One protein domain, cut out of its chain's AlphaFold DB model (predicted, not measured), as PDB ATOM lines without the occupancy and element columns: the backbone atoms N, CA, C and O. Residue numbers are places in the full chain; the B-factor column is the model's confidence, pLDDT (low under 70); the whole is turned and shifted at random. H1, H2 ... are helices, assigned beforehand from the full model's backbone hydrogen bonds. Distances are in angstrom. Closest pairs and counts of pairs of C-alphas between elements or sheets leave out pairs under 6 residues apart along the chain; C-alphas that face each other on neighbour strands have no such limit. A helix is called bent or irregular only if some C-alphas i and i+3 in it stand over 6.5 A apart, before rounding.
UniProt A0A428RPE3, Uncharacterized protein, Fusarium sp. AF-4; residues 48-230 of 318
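This is residues 48 to 230 of the 318 residues of an uncharacterized protein of Fusarium sp. AF-4 (UniProt A0A428RPE3). A core of crossed helices, H1, H2, H3 and H5, has a long helix splayed off each of two opposite sides: H4 beyond H3, and H6 beyond H5. H1 and H2 form a helical hairpin that packs on H3, H5 packs on H2 and on the beginning of H3, and H4 folds back across H3 before its residues 159 to 164 stick out. The printed part has 183 residues with seven named helices, H1 to H7 in order, and no named strand; the class is all helix. It is only just compact, close to loose, with a radius of gyration of the C-alphas of 19.2 A and spans of 61 by 48 by 44 A.

H1, residues 48 to 66, begins with C-alpha 48 at (-40.993, -38.732, 23.427) and is 26.5 A long. H2 is residues 74 to 90, with a kink of 33 degrees near residue 81. H3, residues 103 to 132, is 44.2 A long and only just irregular: C-alphas 124 and 127 are 6.6 A apart. H4, residues 143 to 175, is 45.8 A long from (-40.338, -17.911, 6.937), with a kink of 33 degrees near residue 168. H5 is residues 181 to 196. H6, residues 200 to 225, is 38.0 A long and only just irregular: C-alphas 201 and 204 are 6.8 A apart. H7, residues 227 to 230, ends at (-22.722, -13.026, 45.932).

H3 is the hub, touching four helices. H1 touches H3 at a steep tilt of 42 degrees, the same way; their closest C-alphas, Gly 57 and Ala 113, are 3.8 A apart. H2 touches residues 106 to 117 of H3 at a steep tilt of 53 degrees, with C-alphas 78 and 110 closest at 5.0 A. H1, H2, H3 and H5 form an up-and-down bundle, each running against the one before it. H5 touches H2 at a shallow tilt of 20 degrees, the same way, closest at Met 76 and Val 186, 6.2 A between C-alphas. H4 touches H3 with residues 150 to 154 alone; C-alphas 119 and 150 are closest at 7.2 A. H6 touches H5 with residues 202 to 209 alone, closest at C-alphas 196 and 203, 3.9 A. H7 is close to H6 but not clearly touching, with C-alphas 223 and 230 closest at 5.4 A. H4 and H6 are apart. Every O i to N i+4 pair is within hydrogen-bond range in H1 and H5, against 11 of 13 in H2, 20 of 26 in H3, 24 of 29 in H4 and 20 of 22 in H6; H7 is too short for such a pair.

The two C-alphas farthest apart, those of Ser 134 and Ser 201, are 60.7 A from each other. The printed part has no cut. The link from H2 to H3, residues 91 to 102, is long. The mean pLDDT of the printed part is 80.6; residues 67 to 72, 91 to 98, 173 to 174, 176 to 179 and 223 to 230 are under 70.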
ATOM      1  N   ARG A  48     -41.017 -39.394  22.115       85.19
ATOM      2  CA  ARG A  48     -40.993 -38.732  23.427       85.19
ATOM      3  C   ARG A  48     -39.629 -38.134  23.768       85.19
ATOM      4  O   ARG A  48     -39.572 -37.035  24.311       85.19
ATOM      5  N   ALA A  49     -38.539 -38.829  23.435       88.19
ATOM      6  CA  ALA A  49     -37.184 -38.388  23.738       88.19
ATOM      7  C   ALA A  49     -36.822 -37.164  22.889       88.19
ATOM      8  O   ALA A  49     -36.254 -36.201  23.397       88.19
ATOM      9  N   VAL A  50     -37.248 -37.156  21.621       90.69
ATOM     10  CA  VAL A  50     -37.077 -36.008  20.722       90.69
ATOM     11  C   VAL A  50     -37.844 -34.789  21.233       90.69
ATOM     12  O   VAL A  50     -37.261 -33.717  21.371       90.69
ATOM     13  N   LEU A  51     -39.126 -34.945  21.576       89.75
ATOM     14  CA  LEU A  51     -39.941 -33.838  22.092       89.75
ATOM     15  C   LEU A  51     -39.398 -33.294  23.419       89.75
ATOM     16  O   LEU A  51     -39.286 -32.083  23.592       89.75
ATOM     17  N   THR A  52     -39.018 -34.183  24.337       89.31
ATOM     18  CA  THR A  52     -38.462 -33.797  25.643       89.31
ATOM     19  C   THR A  52     -37.125 -33.083  25.481       89.31
ATOM     20  O   THR A  52     -36.916 -32.031  26.079       89.31
ATOM     21  N   GLY A  53     -36.238 -33.616  24.635       91.56
ATOM     22  CA  GLY A  53     -34.954 -32.991  24.325       91.56
ATOM     23  C   GLY A  53     -35.124 -31.614  23.693       91.56
ATOM     24  O   GLY A  53     -34.457 -30.671  24.105       91.56
ATOM     25  N   TRP A  54     -36.063 -31.462  22.758       91.38
ATOM     26  CA  TRP A  54     -36.357 -30.174  22.131       91.38
ATOM     27  C   TRP A  54     -36.842 -29.131  23.147       91.38
ATOM     28  O   TRP A  54     -36.315 -28.022  23.175       91.38
ATOM     29  N   LEU A  55     -37.784 -29.491  24.029       90.94
ATOM     30  CA  LEU A  55     -38.294 -28.588  25.067       90.94
ATOM     31  C   LEU A  55     -37.216 -28.199  26.087       90.94
ATOM     32  O   LEU A  55     -37.091 -27.022  26.426       90.94
ATOM     33  N   LEU A  56     -36.415 -29.162  26.558       89.88
ATOM     34  CA  LEU A  56     -35.321 -28.898  27.498       89.88
ATOM     35  C   LEU A  56     -34.219 -28.045  26.859       89.88
ATOM     36  O   LEU A  56     -33.742 -27.100  27.482       89.88
ATOM     37  N   GLY A  57     -33.852 -28.331  25.608       89.56
ATOM     38  CA  GLY A  57     -32.896 -27.528  24.848       89.56
ATOM     39  C   GLY A  57     -33.393 -26.098  24.640       89.56
ATOM     40  O   GLY A  57     -32.670 -25.147  24.924       89.56
ATOM     41  N   ALA A  58     -34.651 -25.934  24.223       88.50
ATOM     42  CA  ALA A  58     -35.268 -24.621  24.067       88.50
ATOM     43  C   ALA A  58     -35.282 -23.834  25.388       88.50
ATOM     44  O   ALA A  58     -34.946 -22.653  25.388       88.50
ATOM     45  N   LEU A  59     -35.603 -24.485  26.512       86.94
ATOM     46  CA  LEU A  59     -35.598 -23.865  27.837       86.94
ATOM     47  C   LEU A  59     -34.204 -23.367  28.238       86.94
ATOM     48  O   LEU A  59     -34.068 -22.214  28.643       86.94
ATOM     49  N   VAL A  60     -33.171 -24.208  28.114       84.25
ATOM     50  CA  VAL A  60     -31.794 -23.831  28.485       84.25
ATOM     51  C   VAL A  60     -31.301 -22.676  27.625       84.25
ATOM     52  O   VAL A  60     -30.750 -21.710  28.145       84.25
ATOM     53  N   HIS A  61     -31.538 -22.734  26.317       82.12
ATOM     54  CA  HIS A  61     -31.069 -21.696  25.403       82.12
ATOM     55  C   HIS A  61     -31.839 -20.388  25.550       82.12
ATOM     56  O   HIS A  61     -31.226 -19.322  25.577       82.12
ATOM     57  N   ALA A  62     -33.157 -20.446  25.739       83.75
ATOM     58  CA  ALA A  62     -33.928 -19.263  26.097       83.75
ATOM     59  C   ALA A  62     -33.423 -18.666  27.419       83.75
ATOM     60  O   ALA A  62     -33.254 -17.455  27.525       83.75
ATOM     61  N   SER A  63     -33.111 -19.508  28.407       80.94
ATOM     62  CA  SER A  63     -32.580 -19.040  29.683       80.94
ATOM     63  C   SER A  63     -31.172 -18.465  29.588       80.94
ATOM     64  O   SER A  63     -30.852 -17.593  30.384       80.94
ATOM     65  N   ASN A  64     -30.321 -18.944  28.686       77.69
ATOM     66  CA  ASN A  64     -28.974 -18.401  28.520       77.69
ATOM     67  C   ASN A  64     -28.980 -17.063  27.776       77.69
ATOM     68  O   ASN A  64     -28.137 -16.213  28.049       77.69
ATOM     69  N   ASN A  65     -29.946 -16.863  26.880       76.44
ATOM     70  CA  ASN A  65     -30.036 -15.643  26.087       76.44
ATOM     71  C   ASN A  65     -30.853 -14.533  26.758       76.44
ATOM     72  O   ASN A  65     -30.524 -13.361  26.595       76.44
ATOM     73  N   TYR A  66     -31.937 -14.880  27.460       72.69
ATOM     74  CA  TYR A  66     -32.910 -13.901  27.966       72.69
ATOM     75  C   TYR A  66     -32.928 -13.763  29.486       72.69
ATOM     76  O   TYR A  66     -33.267 -12.699  30.000       72.69
ATOM     77  N   LEU A  67     -32.581 -14.823  30.210       64.62
ATOM     78  CA  LEU A  67     -32.336 -14.758  31.649       64.62
ATOM     79  C   LEU A  67     -30.819 -14.687  31.833       64.62
ATOM     80  O   LEU A  67     -30.072 -14.984  30.908       64.62
ATOM     81  N   ALA A  68     -30.335 -14.232  32.983       57.84
ATOM     82  CA  ALA A  68     -28.910 -13.978  33.206       57.84
ATOM     83  C   ALA A  68     -28.061 -15.271  33.345       57.84
ATOM     84  O   ALA A  68     -27.233 -15.380  34.248       57.84
ATOM     85  N   GLY A  69     -28.288 -16.238  32.448       59.97
ATOM     86  CA  GLY A  69     -27.660 -17.542  32.360       59.97
ATOM     87  C   GLY A  69     -28.142 -18.492  33.445       59.97
ATOM     88  O   GLY A  69     -27.950 -18.231  34.627       59.97
ATOM     89  N   ILE A  70     -28.650 -19.666  33.057       61.19
ATOM     90  CA  ILE A  70     -28.466 -20.836  33.935       61.19
ATOM     91  C   ILE A  70     -26.959 -21.152  34.026       61.19
ATOM     92  O   ILE A  70     -26.527 -21.766  34.992       61.19
ATOM     93  N   GLY A  71     -26.158 -20.673  33.059       58.31
ATOM     94  CA  GLY A  71     -24.693 -20.740  33.063       58.31
ATOM     95  C   GLY A  71     -24.151 -22.145  32.820       58.31
ATOM     96  O   GLY A  71     -22.946 -22.356  32.895       58.31
ATOM     97  N   ASN A  72     -25.035 -23.094  32.499       60.59
ATOM     98  CA  ASN A  72     -24.685 -24.482  32.256       60.59
ATOM     99  C   ASN A  72     -24.863 -24.824  30.776       60.59
ATOM    100  O   ASN A  72     -25.835 -24.409  30.134       60.59
ATOM    101  N   ASP A  73     -23.952 -25.654  30.272       70.19
ATOM    102  CA  ASP A  73     -24.091 -26.299  28.974       70.19
ATOM    103  C   ASP A  73     -25.383 -27.126  28.924       70.19
ATOM    104  O   ASP A  73     -25.709 -27.876  29.853       70.19
ATOM    105  N   ALA A  74     -26.094 -27.046  27.793       76.25
ATOM    106  CA  ALA A  74     -27.331 -27.796  27.557       76.25
ATOM    107  C   ALA A  74     -27.154 -29.313  27.727       76.25
ATOM    108  O   ALA A  74     -28.109 -30.015  28.051       76.25
ATOM    109  N   ASN A  75     -25.924 -29.801  27.571       82.88
ATOM    110  CA  ASN A  75     -25.558 -31.200  27.684       82.88
ATOM    111  C   ASN A  75     -25.851 -31.784  29.086       82.88
ATOM    112  O   ASN A  75     -26.717 -32.648  29.233       82.88
ATOM    113  N   MET A  76     -25.200 -31.263  30.133       83.12
ATOM    114  CA  MET A  76     -25.378 -31.756  31.509       83.12
ATOM    115  C   MET A  76     -26.768 -31.441  32.070       83.12
ATOM    116  O   MET A  76     -27.341 -32.246  32.804       83.12
ATOM    117  N   PHE A  77     -27.341 -30.294  31.694       83.94
ATOM    118  CA  PHE A  77     -28.687 -29.926  32.127       83.94
ATOM    119  C   PHE A  77     -29.743 -30.885  31.562       83.94
ATOM    120  O   PHE A  77     -30.608 -31.361  32.302       83.94
ATOM    121  N   ALA A  78     -29.631 -31.249  30.280       87.25
ATOM    122  CA  ALA A  78     -30.492 -32.252  29.664       87.25
ATOM    123  C   ALA A  78     -30.273 -33.652  30.252       87.25
ATOM    124  O   ALA A  78     -31.240 -34.393  30.386       87.25
ATOM    125  N   THR A  79     -29.051 -34.001  30.666       88.69
ATOM    126  CA  THR A  79     -28.775 -35.258  31.385       88.69
ATOM    127  C   THR A  79     -29.471 -35.341  32.744       88.69
ATOM    128  O   THR A  79     -29.872 -36.415  33.167       88.69
ATOM    129  N   LEU A  80     -29.624 -34.248  33.485       86.88
ATOM    130  CA  LEU A  80     -30.206 -34.336  34.830       86.88
ATOM    131  C   LEU A  80     -31.721 -34.156  34.810       86.88
ATOM    132  O   LEU A  80     -32.449 -34.975  35.374       86.88
ATOM    133  N   LEU A  81     -32.216 -33.139  34.102       86.25
ATOM    134  CA  LEU A  81     -33.658 -32.931  33.973       86.25
ATOM    135  C   LEU A  81     -34.321 -33.917  33.011       86.25
ATOM    136  O   LEU A  81     -35.494 -34.236  33.202       86.25
ATOM    137  N   GLY A  82     -33.592 -34.441  32.024       87.06
ATOM    138  CA  GLY A  82     -34.093 -35.478  31.121       87.06
ATOM    139  C   GLY A  82     -34.495 -36.740  31.875       87.06
ATOM    140  O   GLY A  82     -35.574 -37.277  31.631       87.06
ATOM    141  N   TYR A  83     -33.701 -37.153  32.865       87.94
ATOM    142  CA  TYR A  83     -34.043 -38.274  33.739       87.94
ATOM    143  C   TYR A  83     -35.327 -38.014  34.541       87.94
ATOM    144  O   TYR A  83     -36.218 -38.861  34.585       87.94
ATOM    145  N   VAL A  84     -35.459 -36.822  35.135       85.06
ATOM    146  CA  VAL A  84     -36.662 -36.436  35.894       85.06
ATOM    147  C   VAL A  84     -37.900 -36.419  34.994       85.06
ATOM    148  O   VAL A  84     -38.949 -36.935  35.380       85.06
ATOM    149  N   ALA A  85     -37.775 -35.881  33.780       84.50
ATOM    150  CA  ALA A  85     -38.846 -35.871  32.792       84.50
ATOM    151  C   ALA A  85     -39.250 -37.297  32.380       84.50
ATOM    152  O   ALA A  85     -40.438 -37.608  32.358       84.50
ATOM    153  N   LEU A  86     -38.288 -38.193  32.138       84.38
ATOM    154  CA  LEU A  86     -38.557 -39.603  31.827       84.38
ATOM    155  C   LEU A  86     -39.282 -40.327  32.968       84.38
ATOM    156  O   LEU A  86     -40.258 -41.037  32.719       84.38
ATOM    157  N   VAL A  87     -38.875 -40.100  34.220       82.88
ATOM    158  CA  VAL A  87     -39.576 -40.636  35.400       82.88
ATOM    159  C   VAL A  87     -41.003 -40.087  35.497       82.88
ATOM    160  O   VAL A  87     -41.925 -40.825  35.852       82.88
ATOM    161  N   ALA A  88     -41.221 -38.814  35.159       79.69
ATOM    162  CA  ALA A  88     -42.558 -38.229  35.115       79.69
ATOM    163  C   ALA A  88     -43.422 -38.864  34.010       79.69
ATOM    164  O   ALA A  88     -44.574 -39.217  34.265       79.69
ATOM    165  N   PHE A  89     -42.863 -39.086  32.816       76.31
ATOM    166  CA  PHE A  89     -43.563 -39.738  31.706       76.31
ATOM    167  C   PHE A  89     -43.859 -41.214  31.960       76.31
ATOM    168  O   PHE A  89     -44.907 -41.692  31.539       76.31
ATOM    169  N   GLN A  90     -43.014 -41.925  32.714       74.94
ATOM    170  CA  GLN A  90     -43.295 -43.302  33.132       74.94
ATOM    171  C   GLN A  90     -44.623 -43.409  33.903       74.94
ATOM    172  O   GLN A  90     -45.298 -44.433  33.834       74.94
ATOM    173  N   ARG A  91     -45.011 -42.350  34.625       69.94
ATOM    174  CA  ARG A  91     -46.267 -42.289  35.389       69.94
ATOM    175  C   ARG A  91     -47.474 -41.871  34.545       69.94
ATOM    176  O   ARG A  91     -48.600 -41.971  35.025       69.94
ATOM    177  N   MET A  92     -47.268 -41.392  33.317       69.69
ATOM    178  CA  MET A  92     -48.342 -40.951  32.429       69.69
ATOM    179  C   MET A  92     -48.859 -42.111  31.570       69.69
ATOM    180  O   MET A  92     -48.103 -42.760  30.854       69.69
ATOM    181  N   ALA A  93     -50.175 -42.331  31.578       59.66
ATOM    182  CA  ALA A  93     -50.848 -43.392  30.819       59.66
ATOM    183  C   ALA A  93     -51.066 -43.053  29.324       59.66
ATOM    184  O   ALA A  93     -52.078 -43.431  28.737       59.66
ATOM    185  N   LEU A  94     -50.149 -42.306  28.700       67.12
ATOM    186  CA  LEU A  94     -50.246 -41.938  27.283       67.12
ATOM    187  C   LEU A  94     -49.485 -42.958  26.419       67.12
ATOM    188  O   LEU A  94     -48.292 -43.137  26.645       67.12
ATOM    189  N   PRO A  95     -50.101 -43.572  25.392       59.97
ATOM    190  CA  PRO A  95     -49.478 -44.645  24.605       59.97
ATOM    191  C   PRO A  95     -48.232 -44.215  23.810       59.97
ATOM    192  O   PRO A  95     -47.439 -45.067  23.428       59.97
ATOM    193  N   LEU A  96     -48.038 -42.909  23.574       65.56
ATOM    194  CA  LEU A  96     -46.876 -42.362  22.859       65.56
ATOM    195  C   LEU A  96     -45.763 -41.830  23.790       65.56
ATOM    196  O   LEU A  96     -44.633 -41.626  23.351       65.56
ATOM    197  N   LEU A  97     -46.082 -41.549  25.058       63.31
ATOM    198  CA  LEU A  97     -45.166 -40.901  26.013       63.31
ATOM    199  C   LEU A  97     -44.798 -41.824  27.186       63.31
ATOM    200  O   LEU A  97     -43.668 -41.778  27.670       63.31
ATOM    201  N   GLY A  98     -45.721 -42.685  27.612       60.84
ATOM    202  CA  GLY A  98     -45.517 -43.674  28.665       60.84
ATOM    203  C   GLY A  98     -44.733 -44.901  28.197       60.84
ATOM    204  O   GLY A  98     -44.490 -45.097  27.008       60.84
ATOM    205  N   GLY A  99     -44.313 -45.732  29.152       72.75
ATOM    206  CA  GLY A  99     -43.587 -46.982  28.902       72.75
ATOM    207  C   GLY A  99     -42.231 -47.053  29.604       72.75
ATOM    208  O   GLY A  99     -41.782 -46.078  30.209       72.75
ATOM    209  N   SER A 100     -41.571 -48.211  29.520       73.19
ATOM    210  CA  SER A 100     -40.210 -48.389  30.036       73.19
ATOM    211  C   SER A 100     -39.237 -47.482  29.293       73.19
ATOM    212  O   SER A 100     -39.362 -47.294  28.087       73.19
ATOM    213  N   PHE A 101     -38.276 -46.911  30.011       79.44
ATOM    214  CA  PHE A 101     -37.204 -46.098  29.445       79.44
ATOM    215  C   PHE A 101     -35.859 -46.624  29.935       79.44
ATOM    216  O   PHE A 101     -35.773 -47.229  31.010       79.44
ATOM    217  N   GLY A 102     -34.814 -46.388  29.156       85.00
ATOM    218  CA  GLY A 102     -33.454 -46.741  29.504       85.00
ATOM    219  C   GLY A 102     -32.444 -45.654  29.124       85.00
ATOM    220  O   GLY A 102     -32.796 -44.528  28.749       85.00
ATOM    221  N   PRO A 103     -31.150 -45.979  29.271       87.00
ATOM    222  CA  PRO A 103     -30.069 -45.035  29.036       87.00
ATOM    223  C   PRO A 103     -29.986 -44.520  27.597       87.00
ATOM    224  O   PRO A 103     -29.519 -43.396  27.405       87.00
ATOM    225  N   ARG A 104     -30.403 -45.296  26.581       86.06
ATOM    226  CA  ARG A 104     -30.314 -44.849  25.182       86.06
ATOM    227  C   ARG A 104     -31.383 -43.810  24.880       86.06
ATOM    228  O   ARG A 104     -31.045 -42.791  24.286       86.06
ATOM    229  N   ASP A 105     -32.614 -44.001  25.357       87.25
ATOM    230  CA  ASP A 105     -33.663 -42.977  25.253       87.25
ATOM    231  C   ASP A 105     -33.226 -41.661  25.904       87.25
ATOM    232  O   ASP A 105     -33.427 -40.577  25.354       87.25
ATOM    233  N   HIS A 106     -32.565 -41.749  27.055       90.50
ATOM    234  CA  HIS A 106     -32.041 -40.575  27.740       90.50
ATOM    235  C   HIS A 106     -30.889 -39.900  26.975       90.50
ATOM    236  O   HIS A 106     -30.841 -38.672  26.886       90.50
ATOM    237  N   ASN A 107     -29.999 -40.678  26.357       90.06
ATOM    238  CA  ASN A 107     -28.942 -40.139  25.503       90.06
ATOM    239  C   ASN A 107     -29.509 -39.351  24.305       90.06
ATOM    240  O   ASN A 107     -28.967 -38.312  23.928       90.06
ATOM    241  N   ILE A 108     -30.642 -39.787  23.742       90.75
ATOM    242  CA  ILE A 108     -31.333 -39.058  22.666       90.75
ATOM    243  C   ILE A 108     -31.846 -37.706  23.167       90.75
ATOM    244  O   ILE A 108     -31.658 -36.705  22.480       90.75
ATOM    245  N   ILE A 109     -32.443 -37.647  24.366       91.81
ATOM    246  CA  ILE A 109     -32.881 -36.377  24.977       91.81
ATOM    247  C   ILE A 109     -31.707 -35.400  25.057       91.81
ATOM    248  O   ILE A 109     -31.832 -34.254  24.624       91.81
ATOM    249  N   GLN A 110     -30.561 -35.858  25.566       91.62
ATOM    250  CA  GLN A 110     -29.354 -35.041  25.687       91.62
ATOM    251  C   GLN A 110     -28.847 -34.562  24.317       91.62
ATOM    252  O   GLN A 110     -28.546 -33.375  24.144       91.62
ATOM    253  N   THR A 111     -28.793 -35.461  23.332       90.31
ATOM    254  CA  THR A 111     -28.308 -35.152  21.980       90.31
ATOM    255  C   THR A 111     -29.207 -34.120  21.299       90.31
ATOM    256  O   THR A 111     -28.717 -33.141  20.731       90.31
ATOM    257  N   VAL A 112     -30.529 -34.292  21.390       91.75
ATOM    258  CA  VAL A 112     -31.511 -33.367  20.805       91.75
ATOM    259  C   VAL A 112     -31.491 -32.013  21.515       91.75
ATOM    260  O   VAL A 112     -31.524 -30.980  20.843       91.75
ATOM    261  N   ALA A 113     -31.377 -31.986  22.845       91.31
ATOM    262  CA  ALA A 113     -31.284 -30.740  23.605       91.31
ATOM    263  C   ALA A 113     -30.044 -29.923  23.217       91.31
ATOM    264  O   ALA A 113     -30.146 -28.727  22.944       91.31
ATOM    265  N   THR A 114     -28.890 -30.583  23.105       88.12
ATOM    266  CA  THR A 114     -27.628 -29.946  22.694       88.12
ATOM    267  C   THR A 114     -27.687 -29.464  21.240       88.12
ATOM    268  O   THR A 114     -27.251 -28.355  20.933       88.12
ATOM    269  N   SER A 115     -28.291 -30.253  20.345       88.06
ATOM    270  CA  SER A 115     -28.437 -29.898  18.923       88.06
ATOM    271  C   SER A 115     -29.375 -28.706  18.712       88.06
ATOM    272  O   SER A 115     -29.077 -27.813  17.920       88.06
ATOM    273  N   THR A 116     -30.481 -28.656  19.464       88.31
ATOM    274  CA  THR A 116     -31.398 -27.499  19.502       88.31
ATOM    275  C   THR A 116     -30.633 -26.236  19.887       88.31
ATOM    276  O   THR A 116     -30.819 -25.171  19.298       88.31
ATOM    277  N   GLY A 117     -29.709 -26.388  20.831       81.81
ATOM    278  CA  GLY A 117     -28.817 -25.338  21.262       81.81
ATOM    279  C   GLY A 117     -27.899 -24.780  20.193       81.81
ATOM    280  O   GLY A 117     -27.892 -23.571  19.960       81.81
ATOM    281  N   GLY A 118     -27.169 -25.656  19.505       81.81
ATOM    282  CA  GLY A 118     -26.295 -25.256  18.403       81.81
ATOM    283  C   GLY A 118     -27.053 -24.527  17.291       81.81
ATOM    284  O   GLY A 118     -26.588 -23.504  16.793       81.81
ATOM    285  N   LEU A 119     -28.261 -24.992  16.954       86.19
ATOM    286  CA  LEU A 119     -29.082 -24.365  15.915       86.19
ATOM    287  C   LEU A 119     -29.649 -23.001  16.347       86.19
ATOM    288  O   LEU A 119     -29.820 -22.117  15.510       86.19
ATOM    289  N   SER A 120     -29.901 -22.795  17.644       85.56
ATOM    290  CA  SER A 120     -30.445 -21.530  18.162       85.56
ATOM    291  C   SER A 120     -29.540 -20.320  17.893       85.56
ATOM    292  O   SER A 120     -30.053 -19.219  17.685       85.56
ATOM    293  N   VAL A 121     -28.216 -20.521  17.802       82.56
ATOM    294  CA  VAL A 121     -27.213 -19.473  17.513       82.56
ATOM    295  C   VAL A 121     -27.494 -18.740  16.209       82.56
ATOM    296  O   VAL A 121     -27.329 -17.520  16.118       82.56
ATOM    297  N   LEU A 122     -28.012 -19.461  15.216       87.31
ATOM    298  CA  LEU A 122     -28.426 -18.892  13.942       87.31
ATOM    299  C   LEU A 122     -29.478 -17.783  14.128       87.31
ATOM    300  O   LEU A 122     -29.431 -16.769  13.437       87.31
ATOM    301  N   PHE A 123     -30.398 -17.947  15.081       86.94
ATOM    302  CA  PHE A 123     -31.578 -17.094  15.237       86.94
ATOM    303  C   PHE A 123     -31.365 -15.840  16.080       86.94
ATOM    304  O   PHE A 123     -32.115 -14.884  15.910       86.94
ATOM    305  N   PHE A 124     -30.356 -15.802  16.950       82.25
ATOM    306  CA  PHE A 124     -30.045 -14.594  17.726       82.25
ATOM    307  C   PHE A 124     -28.807 -13.838  17.230       82.25
ATOM    308  O   PHE A 124     -28.613 -12.693  17.623       82.25
ATOM    309  N   SER A 125     -27.987 -14.447  16.364       85.00
ATOM    310  CA  SER A 125     -26.790 -13.811  15.800       85.00
ATOM    311  C   SER A 125     -26.896 -13.628  14.282       85.00
ATOM    312  O   SER A 125     -27.061 -12.508  13.796       85.00
ATOM    313  N   ALA A 126     -26.882 -14.724  13.515       86.62
ATOM    314  CA  ALA A 126     -26.767 -14.663  12.056       86.62
ATOM    315  C   ALA A 126     -28.013 -14.078  11.361       86.62
ATOM    316  O   ALA A 126     -27.886 -13.246  10.465       86.62
ATOM    317  N   ILE A 127     -29.220 -14.483  11.766       89.75
ATOM    318  CA  ILE A 127     -30.479 -14.002  11.174       89.75
ATOM    319  C   ILE A 127     -30.706 -12.507  11.435       89.75
ATOM    320  O   ILE A 127     -30.965 -11.788  10.469       89.75
ATOM    321  N   PRO A 128     -30.566 -11.989  12.672       88.00
ATOM    322  CA  PRO A 128     -30.630 -10.549  12.908       88.00
ATOM    323  C   PRO A 128     -29.615  -9.757  12.073       88.00
ATOM    324  O   PRO A 128     -29.968  -8.715  11.524       88.00
ATOM    325  N   ALA A 129     -28.390 -10.267  11.898       88.00
ATOM    326  CA  ALA A 129     -27.392  -9.635  11.032       88.00
ATOM    327  C   ALA A 129     -27.825  -9.611   9.554       88.00
ATOM    328  O   ALA A 129     -27.648  -8.603   8.876       88.00
ATOM    329  N   MET A 130     -28.460 -10.678   9.051       88.31
ATOM    330  CA  MET A 130     -29.022 -10.704   7.693       88.31
ATOM    331  C   MET A 130     -30.145  -9.671   7.500       88.31
ATOM    332  O   MET A 130     -30.231  -9.065   6.431       88.31
ATOM    333  N   TYR A 131     -30.965  -9.417   8.526       90.12
ATOM    334  CA  TYR A 131     -31.940  -8.318   8.505       90.12
ATOM    335  C   TYR A 131     -31.259  -6.944   8.505       90.12
ATOM    336  O   TYR A 131     -31.650  -6.072   7.733       90.12
ATOM    337  N   GLN A 132     -30.208  -6.748   9.308       88.06
ATOM    338  CA  GLN A 132     -29.451  -5.486   9.335       88.06
ATOM    339  C   GLN A 132     -28.761  -5.183   7.998       88.06
ATOM    340  O   GLN A 132     -28.703  -4.033   7.576       88.06
ATOM    341  N   LEU A 133     -28.296  -6.218   7.297       91.44
ATOM    342  CA  LEU A 133     -27.710  -6.113   5.958       91.44
ATOM    343  C   LEU A 133     -28.759  -5.976   4.841       91.44
ATOM    344  O   LEU A 133     -28.395  -5.973   3.668       91.44
ATOM    345  N   SER A 134     -30.050  -5.861   5.182       86.62
ATOM    346  CA  SER A 134     -31.163  -5.761   4.225       86.62
ATOM    347  C   SER A 134     -31.233  -6.931   3.226       86.62
ATOM    348  O   SER A 134     -31.741  -6.779   2.117       86.62
ATOM    349  N   LEU A 135     -30.730  -8.114   3.610       86.06
ATOM    350  CA  LEU A 135     -30.821  -9.354   2.821       86.06
ATOM    351  C   LEU A 135     -32.178 -10.055   3.003       86.06
ATOM    352  O   LEU A 135     -32.616 -10.814   2.136       86.06
ATOM    353  N   LEU A 136     -32.826  -9.813   4.142       87.38
ATOM    354  CA  LEU A 136     -34.150 -10.311   4.511       87.38
ATOM    355  C   LEU A 136     -35.075  -9.116   4.785       87.38
ATOM    356  O   LEU A 136     -34.614  -8.079   5.259       87.38
ATOM    357  N   THR A 137     -36.366  -9.249   4.477       87.12
ATOM    358  CA  THR A 137     -37.359  -8.170   4.597       87.12
ATOM    359  C   THR A 137     -38.161  -8.306   5.880       87.12
ATOM    360  O   THR A 137     -38.039  -7.491   6.788       87.12
ATOM    361  N   ASN A 138     -38.969  -9.359   5.972       87.81
ATOM    362  CA  ASN A 138     -39.927  -9.565   7.048       87.81
ATOM    363  C   ASN A 138     -39.898 -11.028   7.498       87.81
ATOM    364  O   ASN A 138     -40.068 -11.918   6.663       87.81
ATOM    365  N   PRO A 139     -39.817 -11.316   8.811       84.12
ATOM    366  CA  PRO A 139     -39.833 -12.689   9.334       84.12
ATOM    367  C   PRO A 139     -41.010 -13.545   8.865       84.12
ATOM    368  O   PRO A 139     -40.878 -14.756   8.707       84.12
ATOM    369  N   ARG A 140     -42.165 -12.919   8.616       88.00
ATOM    370  CA  ARG A 140     -43.363 -13.607   8.128       88.00
ATOM    371  C   ARG A 140     -43.256 -14.015   6.658       88.00
ATOM    372  O   ARG A 140     -43.721 -15.091   6.300       88.00
ATOM    373  N   GLU A 141     -42.669 -13.164   5.827       89.50
ATOM    374  CA  GLU A 141     -42.506 -13.404   4.387       89.50
ATOM    375  C   GLU A 141     -41.313 -14.326   4.119       89.50
ATOM    376  O   GLU A 141     -41.369 -15.206   3.263       89.50
ATOM    377  N   ASP A 142     -40.256 -14.185   4.917       89.94
ATOM    378  CA  ASP A 142     -39.029 -14.965   4.807       89.94
ATOM    379  C   ASP A 142     -39.077 -16.296   5.563       89.94
ATOM    380  O   ASP A 142     -38.079 -17.014   5.580       89.94
ATOM    381  N   PHE A 143     -40.215 -16.679   6.151       91.00
ATOM    382  CA  PHE A 143     -40.338 -17.911   6.937       91.00
ATOM    383  C   PHE A 143     -39.807 -19.145   6.189       91.00
ATOM    384  O   PHE A 143     -39.046 -19.932   6.749       91.00
ATOM    385  N   GLY A 144     -40.122 -19.275   4.896       92.44
ATOM    386  CA  GLY A 144     -39.600 -20.363   4.065       92.44
ATOM    387  C   GLY A 144     -38.072 -20.342   3.925       92.44
ATOM    388  O   GLY A 144     -37.437 -21.393   3.989       92.44
ATOM    389  N   LYS A 145     -37.465 -19.153   3.807       90.44
ATOM    390  CA  LYS A 145     -36.003 -18.987   3.759       90.44
ATOM    391  C   LYS A 145     -35.369 -19.340   5.104       90.44
ATOM    392  O   LYS A 145     -34.358 -20.033   5.131       90.44
ATOM    393  N   LEU A 146     -35.986 -18.929   6.215       91.31
ATOM    394  CA  LEU A 146     -35.524 -19.253   7.569       91.31
ATOM    395  C   LEU A 146     -35.545 -20.767   7.825       91.31
ATOM    396  O   LEU A 146     -34.577 -21.320   8.352       91.31
ATOM    397  N   VAL A 147     -36.613 -21.449   7.400       91.50
ATOM    398  CA  VAL A 147     -36.724 -22.914   7.478       91.50
ATOM    399  C   VAL A 147     -35.675 -23.588   6.595       91.50
ATOM    400  O   VAL A 147     -35.014 -24.516   7.055       91.50
ATOM    401  N   ALA A 148     -35.471 -23.106   5.366       91.62
ATOM    402  CA  ALA A 148     -34.471 -23.657   4.455       91.62
ATOM    403  C   ALA A 148     -33.048 -23.532   5.021       91.62
ATOM    404  O   ALA A 148     -32.335 -24.529   5.087       91.62
ATOM    405  N   VAL A 149     -32.660 -22.349   5.510       90.69
ATOM    406  CA  VAL A 149     -31.339 -22.115   6.120       90.69
ATOM    407  C   VAL A 149     -31.137 -22.995   7.355       90.69
ATOM    408  O   VAL A 149     -30.087 -23.619   7.500       90.69
ATOM    409  N   SER A 150     -32.149 -23.099   8.216       90.44
ATOM    410  CA  SER A 150     -32.084 -23.938   9.420       90.44
ATOM    411  C   SER A 150     -31.965 -25.422   9.076       90.44
ATOM    412  O   SER A 150     -31.158 -26.134   9.671       90.44
ATOM    413  N   GLY A 151     -32.730 -25.885   8.085       91.00
ATOM    414  CA  GLY A 151     -32.653 -27.249   7.572       91.00
ATOM    415  C   GLY A 151     -31.281 -27.551   6.979       91.00
ATOM    416  O   GLY A 151     -30.657 -28.539   7.357       91.00
ATOM    417  N   SER A 152     -30.763 -26.678   6.112       91.06
ATOM    418  CA  SER A 152     -29.423 -26.815   5.530       91.06
ATOM    419  C   SER A 152     -28.333 -26.859   6.601       91.06
ATOM    420  O   SER A 152     -27.457 -27.718   6.528       91.06
ATOM    421  N   ALA A 153     -28.405 -26.001   7.625       89.00
ATOM    422  CA  ALA A 153     -27.465 -26.012   8.745       89.00
ATOM    423  C   ALA A 153     -27.535 -27.322   9.549       89.00
ATOM    424  O   ALA A 153     -26.497 -27.897   9.880       89.00
ATOM    425  N   ALA A 154     -28.741 -27.836   9.813       88.62
ATOM    426  CA  ALA A 154     -28.932 -29.104  10.516       88.62
ATOM    427  C   ALA A 154     -28.395 -30.306   9.714       88.62
ATOM    428  O   ALA A 154     -27.698 -31.160  10.270       88.62
ATOM    429  N   PHE A 155     -28.661 -30.362   8.404       89.44
ATOM    430  CA  PHE A 155     -28.131 -31.413   7.528       89.44
ATOM    431  C   PHE A 155     -26.610 -31.340   7.403       89.44
ATOM    432  O   PHE A 155     -25.945 -32.372   7.483       89.44
ATOM    433  N   PHE A 156     -26.053 -30.135   7.266       88.31
ATOM    434  CA  PHE A 156     -24.608 -29.931   7.223       88.31
ATOM    435  C   PHE A 156     -23.938 -30.382   8.526       88.31
ATOM    436  O   PHE A 156     -22.982 -31.154   8.485       88.31
ATOM    437  N   GLY A 157     -24.475 -29.981   9.684       84.19
ATOM    438  CA  GLY A 157     -23.974 -30.421  10.989       84.19
ATOM    439  C   GLY A 157     -24.027 -31.942  11.155       84.19
ATOM    440  O   GLY A 157     -23.058 -32.550  11.608       84.19
ATOM    441  N   SER A 158     -25.114 -32.572  10.702       83.81
ATOM    442  CA  SER A 158     -25.262 -34.033  10.729       83.81
ATOM    443  C   SER A 158     -24.236 -34.732   9.830       83.81
ATOM    444  O   SER A 158     -23.599 -35.695  10.254       83.81
ATOM    445  N   ALA A 159     -24.027 -34.230   8.609       86.62
ATOM    446  CA  ALA A 159     -23.049 -34.779   7.671       86.62
ATOM    447  C   ALA A 159     -21.611 -34.644   8.200       86.62
ATOM    448  O   ALA A 159     -20.838 -35.603   8.160       86.62
ATOM    449  N   MET A 160     -21.268 -33.479   8.755       85.38
ATOM    450  CA  MET A 160     -19.955 -33.240   9.353       85.38
ATOM    451  C   MET A 160     -19.721 -34.114  10.585       85.38
ATOM    452  O   MET A 160     -18.633 -34.665  10.727       85.38
ATOM    453  N   SER A 161     -20.728 -34.316  11.441       80.75
ATOM    454  CA  SER A 161     -20.603 -35.161  12.636       80.75
ATOM    455  C   SER A 161     -20.182 -36.598  12.305       80.75
ATOM    456  O   SER A 161     -19.331 -37.158  13.000       80.75
ATOM    457  N   VAL A 162     -20.715 -37.183  11.226       80.75
ATOM    458  CA  VAL A 162     -20.368 -38.551  10.804       80.75
ATOM    459  C   VAL A 162     -18.909 -38.642  10.359       80.75
ATOM    460  O   VAL A 162     -18.194 -39.550  10.784       80.75
ATOM    461  N   THR A 163     -18.452 -37.691   9.544       81.31
ATOM    462  CA  THR A 163     -17.073 -37.661   9.034       81.31
ATOM    463  C   THR A 163     -16.071 -37.406  10.159       81.31
ATOM    464  O   THR A 163     -15.081 -38.123  10.299       81.31
ATOM    465  N   LEU A 164     -16.367 -36.422  11.009       82.62
ATOM    466  CA  LEU A 164     -15.512 -36.010  12.116       82.62
ATOM    467  C   LEU A 164     -15.401 -37.078  13.206       82.62
ATOM    468  O   LEU A 164     -14.351 -37.186  13.827       82.62
ATOM    469  N   ARG A 165     -16.428 -37.916  13.408       81.62
ATOM    470  CA  ARG A 165     -16.363 -39.031  14.365       81.62
ATOM    471  C   ARG A 165     -15.197 -39.973  14.071       81.62
ATOM    472  O   ARG A 165     -14.539 -40.419  15.004       81.62
ATOM    473  N   LYS A 166     -14.956 -40.304  12.800       76.56
ATOM    474  CA  LYS A 166     -13.876 -41.229  12.439       76.56
ATOM    475  C   LYS A 166     -12.513 -40.642  12.817       76.56
ATOM    476  O   LYS A 166     -11.744 -41.300  13.503       76.56
ATOM    477  N   ILE A 167     -12.289 -39.389  12.446       79.06
ATOM    478  CA  ILE A 167     -11.021 -38.691  12.666       79.06
ATOM    479  C   ILE A 167     -10.810 -38.399  14.159       79.06
ATOM    480  O   ILE A 167      -9.809 -38.791  14.742       79.06
ATOM    481  N   PHE A 168     -11.770 -37.754  14.825       75.00
ATOM    482  CA  PHE A 168     -11.570 -37.296  16.201       75.00
ATOM    483  C   PHE A 168     -11.714 -38.389  17.257       75.00
ATOM    484  O   PHE A 168     -11.026 -38.330  18.268       75.00
ATOM    485  N   VAL A 169     -12.602 -39.371  17.066       71.94
ATOM    486  CA  VAL A 169     -12.851 -40.397  18.095       71.94
ATOM    487  C   VAL A 169     -11.999 -41.642  17.867       71.94
ATOM    488  O   VAL A 169     -11.487 -42.199  18.832       71.94
ATOM    489  N   LEU A 170     -11.870 -42.108  16.619       70.88
ATOM    490  CA  LEU A 170     -11.206 -43.386  16.334       70.88
ATOM    491  C   LEU A 170      -9.718 -43.239  16.020       70.88
ATOM    492  O   LEU A 170      -8.963 -44.124  16.411       70.88
ATOM    493  N   GLU A 171      -9.323 -42.176  15.317       74.00
ATOM    494  CA  GLU A 171      -7.922 -41.908  14.975       74.00
ATOM    495  C   GLU A 171      -7.271 -41.107  16.114       74.00
ATOM    496  O   GLU A 171      -6.570 -41.683  16.940       74.00
ATOM    497  N   PHE A 172      -7.607 -39.823  16.279       73.81
ATOM    498  CA  PHE A 172      -6.941 -38.973  17.273       73.81
ATOM    499  C   PHE A 172      -7.238 -39.349  18.725       73.81
ATOM    500  O   PHE A 172      -6.313 -39.491  19.515       73.81
ATOM    501  N   GLY A 173      -8.508 -39.536  19.095       69.38
ATOM    502  CA  GLY A 173      -8.875 -39.815  20.487       69.38
ATOM    503  C   GLY A 173      -8.192 -41.066  21.041       69.38
ATOM    504  O   GLY A 173      -7.745 -41.060  22.181       69.38
ATOM    505  N   ARG A 174      -8.056 -42.113  20.221       68.75
ATOM    506  CA  ARG A 174      -7.442 -43.377  20.636       68.75
ATOM    507  C   ARG A 174      -5.915 -43.358  20.578       68.75
ATOM    508  O   ARG A 174      -5.289 -44.033  21.387       68.75
ATOM    509  N   GLU A 175      -5.326 -42.638  19.627       70.00
ATOM    510  CA  GLU A 175      -3.865 -42.517  19.513       70.00
ATOM    511  C   GLU A 175      -3.273 -41.603  20.593       70.00
ATOM    512  O   GLU A 175      -2.202 -41.901  21.114       70.00
ATOM    513  N   LEU A 176      -3.988 -40.536  20.965       69.69
ATOM    514  CA  LEU A 176      -3.565 -39.545  21.965       69.69
ATOM    515  C   LEU A 176      -4.133 -39.810  23.374       69.69
ATOM    516  O   LEU A 176      -3.937 -38.988  24.264       69.69
ATOM    517  N   ASP A 177      -4.872 -40.911  23.564       67.75
ATOM    518  CA  ASP A 177      -5.611 -41.248  24.798       67.75
ATOM    519  C   ASP A 177      -6.476 -40.084  25.334       67.75
ATOM    520  O   ASP A 177      -6.683 -39.888  26.534       67.75
ATOM    521  N   LEU A 178      -7.005 -39.271  24.415       69.25
ATOM    522  CA  LEU A 178      -7.718 -38.046  24.749       69.25
ATOM    523  C   LEU A 178      -9.203 -38.344  24.967       69.25
ATOM    524  O   LEU A 178     -10.033 -38.286  24.053       69.25
ATOM    525  N   VAL A 179      -9.561 -38.664  26.206       67.00
ATOM    526  CA  VAL A 179     -10.965 -38.804  26.604       67.00
ATOM    527  C   VAL A 179     -11.622 -37.426  26.610       67.00
ATOM    528  O   VAL A 179     -11.203 -36.545  27.353       67.00
ATOM    529  N   PHE A 180     -12.695 -37.238  25.832       73.69
ATOM    530  CA  PHE A 180     -13.505 -36.015  25.883       73.69
ATOM    531  C   PHE A 180     -14.208 -35.911  27.249       73.69
ATOM    532  O   PHE A 180     -15.224 -36.588  27.458       73.69
ATOM    533  N   PRO A 181     -13.731 -35.061  28.178       72.94
ATOM    534  CA  PRO A 181     -14.103 -35.162  29.588       72.94
ATOM    535  C   PRO A 181     -15.591 -34.873  29.803       72.94
ATOM    536  O   PRO A 181     -16.270 -35.603  30.520       72.94
ATOM    537  N   SER A 182     -16.140 -33.873  29.108       78.81
ATOM    538  CA  SER A 182     -17.554 -33.505  29.221       78.81
ATOM    539  C   SER A 182     -18.490 -34.584  28.670       78.81
ATOM    540  O   SER A 182     -19.520 -34.879  29.272       78.81
ATOM    541  N   ALA A 183     -18.140 -35.200  27.537       79.25
ATOM    542  CA  ALA A 183     -18.953 -36.255  26.930       79.25
ATOM    543  C   ALA A 183     -18.906 -37.551  27.757       79.25
ATOM    544  O   ALA A 183     -19.939 -38.188  27.969       79.25
ATOM    545  N   ALA A 184     -17.728 -37.902  28.283       80.56
ATOM    546  CA  ALA A 184     -17.559 -39.040  29.180       80.56
ATOM    547  C   ALA A 184     -18.320 -38.837  30.500       80.56
ATOM    548  O   ALA A 184     -19.073 -39.718  30.916       80.56
ATOM    549  N   ALA A 185     -18.210 -37.656  31.119       82.38
ATOM    550  CA  ALA A 185     -18.934 -37.317  32.343       82.38
ATOM    551  C   ALA A 185     -20.455 -37.429  32.166       82.38
ATOM    552  O   ALA A 185     -21.145 -37.944  33.046       82.38
ATOM    553  N   VAL A 186     -20.980 -37.013  31.012       86.50
ATOM    554  CA  VAL A 186     -22.399 -37.149  30.653       86.50
ATOM    555  C   VAL A 186     -22.807 -38.611  30.521       86.50
ATOM    556  O   VAL A 186     -23.793 -39.022  31.130       86.50
ATOM    557  N   ALA A 187     -22.044 -39.418  29.783       85.31
ATOM    558  CA  ALA A 187     -22.348 -40.837  29.606       85.31
ATOM    559  C   ALA A 187     -22.340 -41.592  30.947       85.31
ATOM    560  O   ALA A 187     -23.258 -42.366  31.239       85.31
ATOM    561  N   ILE A 188     -21.346 -41.314  31.796       84.00
ATOM    562  CA  ILE A 188     -21.255 -41.859  33.154       84.00
ATOM    563  C   ILE A 188     -22.448 -41.383  33.987       84.00
ATOM    564  O   ILE A 188     -23.107 -42.206  34.614       84.00
ATOM    565  N   SER A 189     -22.792 -40.097  33.943       86.69
ATOM    566  CA  SER A 189     -23.934 -39.530  34.672       86.69
ATOM    567  C   SER A 189     -25.262 -40.173  34.275       86.69
ATOM    568  O   SER A 189     -26.030 -40.581  35.145       86.69
ATOM    569  N   ILE A 190     -25.521 -40.350  32.973       88.62
ATOM    570  CA  ILE A 190     -26.716 -41.046  32.469       88.62
ATOM    571  C   ILE A 190     -26.776 -42.466  33.040       88.62
ATOM    572  O   ILE A 190     -27.833 -42.890  33.518       88.62
ATOM    573  N   ARG A 191     -25.658 -43.201  33.012       85.31
ATOM    574  CA  ARG A 191     -25.582 -44.566  33.549       85.31
ATOM    575  C   ARG A 191     -25.799 -44.586  35.063       85.31
ATOM    576  O   ARG A 191     -26.587 -45.398  35.539       85.31
ATOM    577  N   GLN A 192     -25.173 -43.675  35.804       85.19
ATOM    578  CA  GLN A 192     -25.304 -43.561  37.259       85.19
ATOM    579  C   GLN A 192     -26.740 -43.245  37.691       85.19
ATOM    580  O   GLN A 192     -27.238 -43.859  38.630       85.19
ATOM    581  N   LEU A 193     -27.449 -42.362  36.980       87.12
ATOM    582  CA  LEU A 193     -28.853 -42.044  37.275       87.12
ATOM    583  C   LEU A 193     -29.773 -43.260  37.104       87.12
ATOM    584  O   LEU A 193     -30.657 -43.492  37.927       87.12
ATOM    585  N   HIS A 194     -29.555 -44.066  36.062       87.69
ATOM    586  CA  HIS A 194     -30.366 -45.261  35.825       87.69
ATOM    587  C   HIS A 194     -30.018 -46.416  36.767       87.69
ATOM    588  O   HIS A 194     -30.921 -47.121  37.220       87.69
ATOM    589  N   LEU A 195     -28.733 -46.615  37.074       84.25
ATOM    590  CA  LEU A 195     -28.296 -47.658  38.002       84.25
ATOM    591  C   LEU A 195     -28.652 -47.313  39.449       84.25
ATOM    592  O   LEU A 195     -29.197 -48.162  40.144       84.25
ATOM    593  N   GLY A 196     -28.460 -46.066  39.884       81.50
ATOM    594  CA  GLY A 196     -28.806 -45.614  41.236       81.50
ATOM    595  C   GLY A 196     -30.306 -45.644  41.551       81.50
ATOM    596  O   GLY A 196     -30.696 -45.586  42.715       81.50
ATOM    597  N   ALA A 197     -31.162 -45.768  40.535       80.12
ATOM    598  CA  ALA A 197     -32.592 -45.995  40.717       80.12
ATOM    599  C   ALA A 197     -32.950 -47.459  41.011       80.12
ATOM    600  O   ALA A 197     -34.017 -47.723  41.564       80.12
ATOM    601  N   LYS A 198     -32.082 -48.404  40.630       81.00
ATOM    602  CA  LYS A 198     -32.294 -49.849  40.792       81.00
ATOM    603  C   LYS A 198     -31.420 -50.458  41.883       81.00
ATOM    604  O   LYS A 198     -31.863 -51.385  42.551       81.00
ATOM    605  N   ASP A 199     -30.223 -49.918  42.084       79.75
ATOM    606  CA  ASP A 199     -29.273 -50.362  43.094       79.75
ATOM    607  C   ASP A 199     -29.133 -49.329  44.224       79.75
ATOM    608  O   ASP A 199     -28.854 -48.147  44.009       79.75
ATOM    609  N   SER A 200     -29.317 -49.802  45.458       77.69
ATOM    610  CA  SER A 200     -29.193 -49.006  46.679       77.69
ATOM    611  C   SER A 200     -27.774 -48.482  46.924       77.69
ATOM    612  O   SER A 200     -27.631 -47.399  47.494       77.69
ATOM    613  N   SER A 201     -26.747 -49.200  46.457       75.94
ATOM    614  CA  SER A 201     -25.340 -48.827  46.640       75.94
ATOM    615  C   SER A 201     -24.968 -47.583  45.819       75.94
ATOM    616  O   SER A 201     -24.310 -46.667  46.313       75.94
ATOM    617  N   LEU A 202     -25.486 -47.491  44.591       74.00
ATOM    618  CA  LEU A 202     -25.233 -46.396  43.647       74.00
ATOM    619  C   LEU A 202     -26.194 -45.211  43.829       74.00
ATOM    620  O   LEU A 202     -25.947 -44.113  43.323       74.00
ATOM    621  N   ARG A 203     -27.274 -45.391  44.597       76.00
ATOM    622  CA  ARG A 203     -28.287 -44.356  44.849       76.00
ATOM    623  C   ARG A 203     -27.713 -43.100  45.501       76.00
ATOM    624  O   ARG A 203     -28.111 -41.994  45.139       76.00
ATOM    625  N   GLN A 204     -26.788 -43.245  46.452       76.25
ATOM    626  CA  GLN A 204     -26.173 -42.092  47.121       76.25
ATOM    627  C   GLN A 204     -25.338 -41.252  46.149       76.25
ATOM    628  O   GLN A 204     -25.419 -40.027  46.184       76.25
ATOM    629  N   SER A 205     -24.611 -41.906  45.238       73.25
ATOM    630  CA  SER A 205     -23.844 -41.234  44.184       73.25
ATOM    631  C   SER A 205     -24.762 -40.452  43.237       73.25
ATOM    632  O   SER A 205     -24.532 -39.271  42.978       73.25
ATOM    633  N   ALA A 206     -25.880 -41.055  42.814       74.81
ATOM    634  CA  ALA A 206     -26.879 -40.386  41.979       74.81
ATOM    635  C   ALA A 206     -27.519 -39.165  42.675       74.81
ATOM    636  O   ALA A 206     -27.677 -38.110  42.059       74.81
ATOM    637  N   ILE A 207     -27.849 -39.271  43.969       77.62
ATOM    638  CA  ILE A 207     -28.374 -38.142  44.759       77.62
ATOM    639  C   ILE A 207     -27.306 -37.050  44.920       77.62
ATOM    640  O   ILE A 207     -27.622 -35.866  44.800       77.62
ATOM    641  N   GLY A 208     -26.046 -37.424  45.155       79.06
ATOM    642  CA  GLY A 208     -24.913 -36.498  45.222       79.06
ATOM    643  C   GLY A 208     -24.743 -35.694  43.931       79.06
ATOM    644  O   GLY A 208     -24.631 -34.469  43.971       79.06
ATOM    645  N   LEU A 209     -24.827 -36.358  42.777       79.75
ATOM    646  CA  LEU A 209     -24.767 -35.716  41.463       79.75
ATOM    647  C   LEU A 209     -25.921 -34.721  41.244       79.75
ATOM    648  O   LEU A 209     -25.692 -33.578  40.861       79.75
ATOM    649  N   VAL A 210     -27.166 -35.125  41.526       80.62
ATOM    650  CA  VAL A 210     -28.340 -34.249  41.342       80.62
ATOM    651  C   VAL A 210     -28.320 -33.069  42.316       80.62
ATOM    652  O   VAL A 210     -28.626 -31.943  41.923       80.62
ATOM    653  N   SER A 211     -27.961 -33.303  43.580       77.56
ATOM    654  CA  SER A 211     -27.932 -32.258  44.612       77.56
ATOM    655  C   SER A 211     -26.831 -31.231  44.365       77.56
ATOM    656  O   SER A 211     -27.115 -30.035  44.412       77.56
ATOM    657  N   SER A 212     -25.612 -31.670  44.038       79.56
ATOM    658  CA  SER A 212     -24.498 -30.774  43.703       79.56
ATOM    659  C   SER A 212     -24.801 -29.929  42.468       79.56
ATOM    660  O   SER A 212     -24.618 -28.714  42.503       79.56
ATOM    661  N   PHE A 213     -25.359 -30.530  41.415       78.06
ATOM    662  CA  PHE A 213     -25.773 -29.785  40.231       78.06
ATOM    663  C   PHE A 213     -26.883 -28.780  40.535       78.06
ATOM    664  O   PHE A 213     -26.803 -27.632  40.113       78.06
ATOM    665  N   SER A 214     -27.902 -29.180  41.300       80.56
ATOM    666  CA  SER A 214     -29.006 -28.287  41.668       80.56
ATOM    667  C   SER A 214     -28.513 -27.111  42.510       80.56
ATOM    668  O   SER A 214     -28.898 -25.973  42.253       80.56
ATOM    669  N   ALA A 215     -27.625 -27.363  43.476       81.19
ATOM    670  CA  ALA A 215     -26.999 -26.320  44.281       81.19
ATOM    671  C   ALA A 215     -26.167 -25.364  43.415       81.19
ATOM    672  O   ALA A 215     -26.300 -24.152  43.559       81.19
ATOM    673  N   ALA A 216     -25.378 -25.895  42.474       77.62
ATOM    674  CA  ALA A 216     -24.608 -25.092  41.530       77.62
ATOM    675  C   ALA A 216     -25.514 -24.249  40.620       77.62
ATOM    676  O   ALA A 216     -25.280 -23.059  40.472       77.62
ATOM    677  N   THR A 217     -26.591 -24.815  40.068       76.06
ATOM    678  CA  THR A 217     -27.557 -24.067  39.250       76.06
ATOM    679  C   THR A 217     -28.247 -22.964  40.049       76.06
ATOM    680  O   THR A 217     -28.338 -21.836  39.573       76.06
ATOM    681  N   VAL A 218     -28.709 -23.253  41.271       80.88
ATOM    682  CA  VAL A 218     -29.327 -22.243  42.146       80.88
ATOM    683  C   VAL A 218     -28.326 -21.150  42.501       80.88
ATOM    684  O   VAL A 218     -28.686 -19.975  42.478       80.88
ATOM    685  N   TRP A 219     -27.074 -21.518  42.786       74.88
ATOM    686  CA  TRP A 219     -26.002 -20.563  43.040       74.88
ATOM    687  C   TRP A 219     -25.755 -19.676  41.825       74.88
ATOM    688  O   TRP A 219     -25.831 -18.461  41.956       74.88
ATOM    689  N   THR A 220     -25.538 -20.254  40.643       72.75
ATOM    690  CA  THR A 220     -25.296 -19.507  39.406       72.75
ATOM    691  C   THR A 220     -26.440 -18.544  39.129       72.75
ATOM    692  O   THR A 220     -26.211 -17.339  39.078       72.75
ATOM    693  N   VAL A 221     -27.681 -19.037  39.084       75.25
ATOM    694  CA  VAL A 221     -28.865 -18.208  38.821       75.25
ATOM    695  C   VAL A 221     -29.035 -17.127  39.892       75.25
ATOM    696  O   VAL A 221     -29.226 -15.959  39.563       75.25
ATOM    697  N   GLY A 222     -28.934 -17.479  41.177       72.25
ATOM    698  CA  GLY A 222     -29.068 -16.527  42.284       72.25
ATOM    699  C   GLY A 222     -27.985 -15.448  42.261       72.25
ATOM    700  O   GLY A 222     -28.259 -14.267  42.475       72.25
ATOM    701  N   SER A 223     -26.762 -15.839  41.919       67.81
ATOM    702  CA  SER A 223     -25.612 -14.949  41.809       67.81
ATOM    703  C   SER A 223     -25.728 -13.963  40.645       67.81
ATOM    704  O   SER A 223     -25.241 -12.836  40.748       67.81
ATOM    705  N   SER A 224     -26.454 -14.329  39.585       66.94
ATOM    706  CA  SER A 224     -26.769 -13.427  38.481       66.94
ATOM    707  C   SER A 224     -27.694 -12.282  38.899       66.94
ATOM    708  O   SER A 224     -27.532 -11.163  38.414       66.94
ATOM    709  N   TYR A 225     -28.634 -12.533  39.818       68.44
ATOM    710  CA  TYR A 225     -29.578 -11.520  40.313       68.44
ATOM    711  C   TYR A 225     -29.028 -10.689  41.476       68.44
ATOM    712  O   TYR A 225     -29.396  -9.525  41.624       68.44
ATOM    713  N   ALA A 226     -28.134 -11.254  42.288       65.31
ATOM    714  CA  ALA A 226     -27.539 -10.587  43.445       65.31
ATOM    715  C   ALA A 226     -26.011 -10.480  43.325       65.31
ATOM    716  O   ALA A 226     -25.282 -10.779  44.273       65.31
ATOM    717  N   ARG A 227     -25.517 -10.023  42.163       55.94
ATOM    718  CA  ARG A 227     -24.073  -9.912  41.880       55.94
ATOM    719  C   ARG A 227     -23.321  -9.112  42.951       55.94
ATOM    720  O   ARG A 227     -22.285  -9.565  43.423       55.94
ATOM    721  N   GLY A 228     -23.923  -8.023  43.436       53.81
ATOM    722  CA  GLY A 228     -23.371  -7.174  44.498       53.81
ATOM    723  C   GLY A 228     -23.201  -7.844  45.872       53.81
ATOM    724  O   GLY A 228     -22.415  -7.362  46.679       53.81
ATOM    725  N   ILE A 229     -23.930  -8.933  46.149       58.25
ATOM    726  CA  ILE A 229     -23.883  -9.662  47.431       58.25
ATOM    727  C   ILE A 229     -23.167 -11.006  47.286       58.25
ATOM    728  O   ILE A 229     -22.581 -11.469  48.251       58.25
ATOM    729  N   LEU A 230     -23.228 -11.660  46.122       57.44
ATOM    730  CA  LEU A 230     -22.722 -13.026  45.932       57.44
ATOM    731  C   LEU A 230     -21.391 -13.100  45.164       57.44
ATOM    732  O   LEU A 230     -20.640 -14.038  45.403       57.44
TER     733      LEU A 230